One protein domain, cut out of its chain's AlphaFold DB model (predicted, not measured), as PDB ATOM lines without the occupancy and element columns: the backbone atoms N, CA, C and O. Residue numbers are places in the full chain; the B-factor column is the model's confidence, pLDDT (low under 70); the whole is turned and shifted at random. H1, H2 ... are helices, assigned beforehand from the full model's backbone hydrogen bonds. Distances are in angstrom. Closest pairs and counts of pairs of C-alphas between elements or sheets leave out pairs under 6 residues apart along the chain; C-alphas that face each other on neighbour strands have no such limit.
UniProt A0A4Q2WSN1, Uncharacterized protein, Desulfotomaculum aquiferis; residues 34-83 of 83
ATOM      1  N   PRO A  34     143.081 127.120 137.002       89.69
ATOM      2  CA  PRO A  34     142.950 127.517 135.604       89.69
ATOM      3  C   PRO A  34     142.033 126.546 134.842       89.69
ATOM      4  O   PRO A  34     142.502 125.590 134.221       89.69
ATOM      5  N   LEU A  35     140.720 126.808 134.873       91.75
ATOM      6  CA  LEU A  35     139.688 125.987 134.228       91.75
ATOM      7  C   LEU A  35     139.967 125.790 132.733       91.75
ATOM      8  O   LEU A  35     139.975 124.659 132.260       91.75
ATOM      9  N   LEU A  36     140.232 126.871 131.998       93.50
ATOM     10  CA  LEU A  36     140.372 126.819 130.539       93.50
ATOM     11  C   LEU A  36     141.655 126.090 130.081       93.50
ATOM     12  O   LEU A  36     141.540 125.119 129.329       93.50
ATOM     13  N   PRO A  37     142.863 126.421 130.579       91.06
ATOM     14  CA  PRO A  37     144.083 125.703 130.189       91.06
ATOM     15  C   PRO A  37     144.076 124.212 130.551       91.06
ATOM     16  O   PRO A  37     144.702 123.405 129.874       91.06
ATOM     17  N   LYS A  38     143.379 123.821 131.626       90.94
ATOM     18  CA  LYS A  38     143.278 122.411 132.041       90.94
ATOM     19  C   LYS A  38     142.186 121.635 131.309       90.94
ATOM     20  O   LYS A  38     142.170 120.412 131.389       90.94
ATOM     21  N   ASN A  39     141.295 122.325 130.603       94.25
ATOM     22  CA  ASN A  39     140.172 121.736 129.887       94.25
ATOM     23  C   ASN A  39     140.141 122.292 128.458       94.25
ATOM     24  O   ASN A  39     139.191 122.969 128.071       94.25
ATOM     25  N   HIS A  40     141.188 122.003 127.677       93.75
ATOM     26  CA  HIS A  40     141.380 122.521 126.314       93.75
ATOM     27  C   HIS A  40     140.130 122.371 125.424       93.75
ATOM     28  O   HIS A  40     139.679 123.342 124.832       93.75
ATOM     29  N   ARG A  41     139.434 121.229 125.493       93.44
ATOM     30  CA  ARG A  41     138.165 120.999 124.770       93.44
ATOM     31  C   ARG A  41     137.033 121.970 125.136       93.44
ATOM     32  O   ARG A  41     136.210 122.303 124.288       93.44
ATOM     33  N   LEU A  42     136.938 122.387 126.404       94.69
ATOM     34  CA  LEU A  42     135.966 123.402 126.827       94.69
ATOM     35  C   LEU A  42     136.369 124.777 126.285       94.69
ATOM     36  O   LEU A  42     135.512 125.547 125.861       94.69
ATOM     37  N   THR A  43     137.668 125.067 126.276       94.69
ATOM     38  CA  THR A  43     138.226 126.301 125.717       94.69
ATOM     39  C   THR A  43     137.938 126.416 124.223       94.69
ATOM     40  O   THR A  43     137.402 127.441 123.801       94.69
ATOM     41  N   ASP A  44     138.185 125.357 123.452       93.88
ATOM     42  CA  ASP A  44     137.891 125.318 122.015       93.88
ATOM     43  C   ASP A  44     136.403 125.554 121.751       93.88
ATOM     44  O   ASP A  44     136.043 126.421 120.957       93.88
ATOM     45  N   MET A  45     135.525 124.886 122.509       94.00
ATOM     46  CA  MET A  45     134.079 125.098 122.415       94.00
ATOM     47  C   MET A  45     133.691 126.563 122.668       94.00
ATOM     48  O   MET A  45     132.835 127.110 121.971       94.00
ATOM     49  N   LEU A  46     134.290 127.227 123.661       95.31
ATOM     50  CA  LEU A  46     134.005 128.637 123.940       95.31
ATOM     51  C   LEU A  46     134.467 129.548 122.796       95.31
ATOM     52  O   LEU A  46     133.742 130.483 122.438       95.31
ATOM     53  N   ILE A  47     135.631 129.266 122.206       94.12
ATOM     54  CA  ILE A  47     136.152 129.990 121.041       94.12
ATOM     55  C   ILE A  47     135.211 129.803 119.845       94.12
ATOM     56  O   ILE A  47     134.786 130.791 119.246       94.12
ATOM     57  N   GLU A  48     134.810 128.569 119.541       93.31
ATOM     58  CA  GLU A  48     133.861 128.255 118.469       93.31
ATOM     59  C   GLU A  48     132.527 128.985 118.651       93.31
ATOM     60  O   GLU A  48     132.017 129.612 117.719       93.31
ATOM     61  N   LEU A  49     131.963 128.966 119.863       94.75
ATOM     62  CA  LEU A  49     130.715 129.666 120.172       94.75
ATOM     63  C   LEU A  49     130.853 131.185 120.007       94.75
ATOM     64  O   LEU A  49     129.917 131.838 119.531       94.75
ATOM     65  N   ALA A  50     132.003 131.756 120.370       94.56
ATOM     66  CA  ALA A  50     132.281 133.178 120.201       94.56
ATOM     67  C   ALA A  50     132.427 133.569 118.720       94.56
ATOM     68  O   ALA A  50     131.848 134.575 118.297       94.56
ATOM     69  N   LEU A  51     133.137 132.764 117.923       94.06
ATOM     70  CA  LEU A  51     133.273 132.960 116.475       94.06
ATOM     71  C   LEU A  51     131.918 132.844 115.775       94.06
ATOM     72  O   LEU A  51     131.537 133.737 115.015       94.06
ATOM     73  N   LYS A  52     131.137 131.811 116.115       93.00
ATOM     74  CA  LYS A  52     129.783 131.599 115.591       93.00
ATOM     75  C   LYS A  52     128.860 132.770 115.912       93.00
ATOM     76  O   LYS A  52     128.124 133.221 115.040       93.00
ATOM     77  N   ARG A  53     128.921 133.314 117.133       94.69
ATOM     78  CA  ARG A  53     128.149 134.509 117.518       94.69
ATOM     79  C   ARG A  53     128.488 135.727 116.651       94.69
ATOM     80  O   ARG A  53     127.623 136.571 116.442       94.69
ATOM     81  N   ARG A  54     129.726 135.830 116.163       94.50
ATOM     82  CA  ARG A  54     130.184 136.903 115.265       94.50
ATOM     83  C   ARG A  54     129.990 136.583 113.779       94.50
ATOM     84  O   ARG A  54     130.452 137.357 112.949       94.50
ATOM     85  N   SER A  55     129.327 135.475 113.439       91.94
ATOM     86  CA  SER A  55     129.176 134.989 112.058       91.94
ATOM     87  C   SER A  55     130.513 134.786 111.331       91.94
ATOM     88  O   SER A  55     130.588 134.879 110.109       91.94
ATOM     89  N   ILE A  56     131.584 134.501 112.080       90.44
ATOM     90  CA  ILE A  56     132.886 134.160 111.512       90.44
ATOM     91  C   ILE A  56     132.862 132.666 111.199       90.44
ATOM     92  O   ILE A  56     132.962 131.831 112.098       90.44
ATOM     93  N   ILE A  57     132.720 132.338 109.917       76.38
ATOM     94  CA  ILE A  57     132.754 130.963 109.405       76.38
ATOM     95  C   ILE A  57     134.217 130.609 109.139       76.38
ATOM     96  O   ILE A  57     134.683 130.579 108.003       76.38
ATOM     97  N   LYS A  58     134.982 130.437 110.214       77.19
ATOM     98  CA  LYS A  58     136.350 129.934 110.141       77.19
ATOM     99  C   LYS A  58     136.438 128.722 111.043       77.19
ATOM    100  O   LYS A  58     136.086 128.814 112.217       77.19
ATOM    101  N   GLU A  59     136.900 127.608 110.492       73.88
ATOM    102  CA  GLU A  59     137.209 126.439 111.301       73.88
ATOM    103  C   GLU A  59     138.310 126.801 112.296       73.88
ATOM    104  O   GLU A  59     139.319 127.429 111.942       73.88
ATOM    105  N   VAL A  60     138.096 126.443 113.560       77.56
ATOM    106  CA  VAL A  60     139.154 126.539 114.559       77.56
ATOM    107  C   VAL A  60     140.229 125.551 114.133       77.56
ATOM    108  O   VAL A  60     139.974 124.359 113.984       77.56
ATOM    109  N   LYS A  61     141.429 126.071 113.860       84.56
ATOM    110  CA  LYS A  61     142.553 125.235 113.447       84.56
ATOM    111  C   LYS A  61     142.845 124.250 114.573       84.56
ATOM    112  O   LYS A  61     143.172 124.680 115.675       84.56
ATOM    113  N   VAL A  62     142.783 122.958 114.267       86.81
ATOM    114  CA  VAL A  62     143.195 121.912 115.205       86.81
ATOM    115  C   VAL A  62     144.689 122.072 115.480       86.81
ATOM    116  O   VAL A  62     145.503 122.099 114.551       86.81
ATOM    117  N   LEU A  63     145.031 122.236 116.756       91.38
ATOM    118  CA  LEU A  63     146.404 122.292 117.241       91.38
ATOM    119  C   LEU A  63     146.794 120.946 117.861       91.38
ATOM    120  O   LEU A  63     145.959 120.066 118.071       91.38
ATOM    121  N   ASP A  64     148.089 120.772 118.105       94.69
ATOM    122  CA  ASP A  64     148.583 119.602 118.819       94.69
ATOM    123  C   ASP A  64     148.287 119.727 120.323       94.69
ATOM    124  O   ASP A  64     148.901 120.540 121.005       94.69
ATOM    125  N   ASP A  65     147.369 118.894 120.821       94.19
ATOM    126  CA  ASP A  65     146.973 118.824 122.237       94.19
ATOM    127  C   ASP A  65     147.777 117.779 123.044       94.19
ATOM    128  O   ASP A  65     147.288 117.239 124.046       94.19
ATOM    129  N   THR A  66     148.952 117.347 122.571       96.38
ATOM    130  CA  THR A  66     149.688 116.229 123.187       96.38
ATOM    131  C   THR A  66     149.958 116.461 124.680       96.38
ATOM    132  O   THR A  66     149.727 115.563 125.498       96.38
ATOM    133  N   PHE A  67     150.381 117.666 125.068       95.62
ATOM    134  CA  PHE A  67     150.700 117.981 126.463       95.62
ATOM    135  C   PHE A  67     149.450 118.135 127.336       95.62
ATOM    136  O   PHE A  67     149.418 117.652 128.470       95.62
ATOM    137  N   GLU A  68     148.400 118.755 126.811       95.25
ATOM    138  CA  GLU A  68     147.116 118.949 127.472       95.25
ATOM    139  C   GLU A  68     146.462 117.598 127.758       95.25
ATOM    140  O   GLU A  68     146.066 117.327 128.895       95.25
ATOM    141  N   LYS A  69     146.433 116.704 126.760       95.19
ATOM    142  CA  LYS A  69     145.936 115.328 126.906       95.19
ATOM    143  C   LYS A  69     146.740 114.554 127.943       95.19
ATOM    144  O   LYS A  69     146.149 113.885 128.790       95.19
ATOM    145  N   ALA A  70     148.069 114.663 127.923       96.19
ATOM    146  CA  ALA A  70     148.918 114.026 128.926       96.19
ATOM    147  C   ALA A  70     148.602 114.539 130.345       96.19
ATOM    148  O   ALA A  70     148.409 113.739 131.262       96.19
ATOM    149  N   ALA A  71     148.465 115.855 130.524       94.44
ATOM    150  CA  ALA A  71     148.135 116.463 131.811       94.44
ATOM    151  C   ALA A  71     146.741 116.054 132.322       94.44
ATOM    152  O   ALA A  71     146.590 115.742 133.508       94.44
ATOM    153  N   VAL A  72     145.735 116.009 131.441       94.31
ATOM    154  CA  VAL A  72     144.388 115.510 131.764       94.31
ATOM    155  C   VAL A  72     144.458 114.049 132.203       94.31
ATOM    156  O   VAL A  72     143.931 113.706 133.260       94.31
ATOM    157  N   ASN A  73     145.167 113.199 131.456       94.88
ATOM    158  CA  ASN A  73     145.288 111.774 131.761       94.88
ATOM    159  C   ASN A  73     145.961 111.516 133.114       94.88
ATOM    160  O   ASN A  73     145.520 110.637 133.852       94.88
ATOM    161  N   VAL A  74     146.986 112.292 133.482       95.19
ATOM    162  CA  VAL A  74     147.611 112.202 134.814       95.19
ATOM    163  C   VAL A  74     146.581 112.452 135.915       95.19
ATOM    164  O   VAL A  74     146.495 111.670 136.864       95.19
ATOM    165  N   MET A  75     145.766 113.503 135.783       92.62
ATOM    166  CA  MET A  75     144.752 113.836 136.784       92.62
ATOM    167  C   MET A  75     143.609 112.824 136.821       92.62
ATOM    168  O   MET A  75     143.224 112.402 137.909       92.62
ATOM    169  N   VAL A  76     143.107 112.386 135.665       93.75
ATOM    170  CA  VAL A  76     142.067 111.348 135.576       93.75
ATOM    171  C   VAL A  76     142.548 110.059 136.233       93.75
ATOM    172  O   VAL A  76     141.875 109.536 137.117       93.75
ATOM    173  N   ASN A  77     143.746 109.588 135.886       95.56
ATOM    174  CA  ASN A  77     144.315 108.383 136.479       95.56
ATOM    175  C   ASN A  77     144.504 108.533 137.990       95.56
ATOM    176  O   ASN A  77     144.174 107.618 138.734       95.56
ATOM    177  N   ARG A  78     145.000 109.681 138.466       94.56
ATOM    178  CA  ARG A  78     145.171 109.936 139.903       94.56
ATOM    179  C   ARG A  78     143.840 109.915 140.657       94.56
ATOM    180  O   ARG A  78     143.775 109.362 141.748       94.56
ATOM    181  N   LEU A  79     142.803 110.539 140.104       92.88
ATOM    182  CA  LEU A  79     141.502 110.677 140.762       92.88
ATOM    183  C   LEU A  79     140.673 109.388 140.714       92.88
ATOM    184  O   LEU A  79     139.918 109.130 141.645       92.88
ATOM    185  N   LEU A  80     140.811 108.587 139.654       93.75
ATOM    186  CA  LEU A  80     140.051 107.346 139.481       93.75
ATOM    187  C   LEU A  80     140.742 106.107 140.061       93.75
ATOM    188  O   LEU A  80     140.044 105.163 140.401       93.75
ATOM    189  N   LYS A  81     142.076 106.094 140.211       85.25
ATOM    190  CA  LYS A  81     142.795 104.985 140.874       85.25
ATOM    191  C   LYS A  81     142.572 104.918 142.387       85.25
ATOM    192  O   LYS A  81     142.806 103.874 142.976       85.25
ATOM    193  N   ASN A  82     142.166 106.025 143.006       60.03
ATOM    194  CA  ASN A  82     141.920 106.120 144.449       60.03
ATOM    195  C   ASN A  82     140.441 105.871 144.815       60.03
ATOM    196  O   ASN A  82     139.982 106.346 145.853       60.03
ATOM    197  N   LYS A  83     139.692 105.195 143.941       54.22
ATOM    198  CA  LYS A  83     138.335 104.701 144.184       54.22
ATOM    199  C   LYS A  83     138.363 103.187 144.299       54.22
ATOM    200  O   LYS A  83     137.571 102.681 145.118       54.22
TER     201      LYS A  83
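Overview. This is residues 34 to 83 of the 83 residues of an uncharacterized protein of Desulfotomaculum aquiferis (UniProt A0A4Q2WSN1). Two long helices, H3 and H2, start near each other and run away from a shared corner as a wide, open V, with the short helix H1 packed at that corner. A long link, residues 54 to 65, folds back from the far end of H2 to the start of H3, and residues 76 to 83 stick out at the other end. The printed part has 50 residues with three named helices, in the order H1, H2, H3, and no named strand; its class is all helix. It is only just loose, close to extended, with a radius of gyration of the C-alphas of 14.1 A, and it spans 45 by 19 by 16 A.

Along the chain. Find C-alpha 66 at (149.688, 116.229, 123.187); from there H3, residues 66 to 81, runs 22.1 A to C-alpha 81 at (142.795, 104.985, 140.874). H2, residues 40 to 53, begins at C-alpha 40 at (141.380, 122.521, 126.314) and is 19.9 A long. H1 is residues 35 to 38.

Arrangement. Look first at Glu 68 in H3: its C-alpha is 6.9 A from that of Lys 38, the closest pair of H3 and H1, which touch; H3 does so with residues 68 to 72 alone. H2 and H3 are close but not clearly touching, the closest C-alphas being those of His 40 and Glu 68, 6.9 A apart. Their lines stand at a steep tilt of 56 degrees, opposite ways. H1 and H2 only just touch, and only at the corner, with 3 pairs of C-alphas within 8 A; the closest are those of Leu 36 and Thr 43, 5.3 A apart. In H2 and H3 every O i to N i+4 pair is within hydrogen-bond range; H1 is too short for such a pair, and its one O i to N i+3 pair is not within range.

Size, cuts and confidence. The two C-alphas farthest apart, those of Ser 55 and Asn 82, are 45.2 A apart. The printed part has no cut and ends at Lys 83, the chain's last residue. The link from H1 to H2 is tight, and that from H2 to H3 is long, with 12 residues. The mean pLDDT of the printed part is 90.5; look at residues 82 to 83 for values under 70.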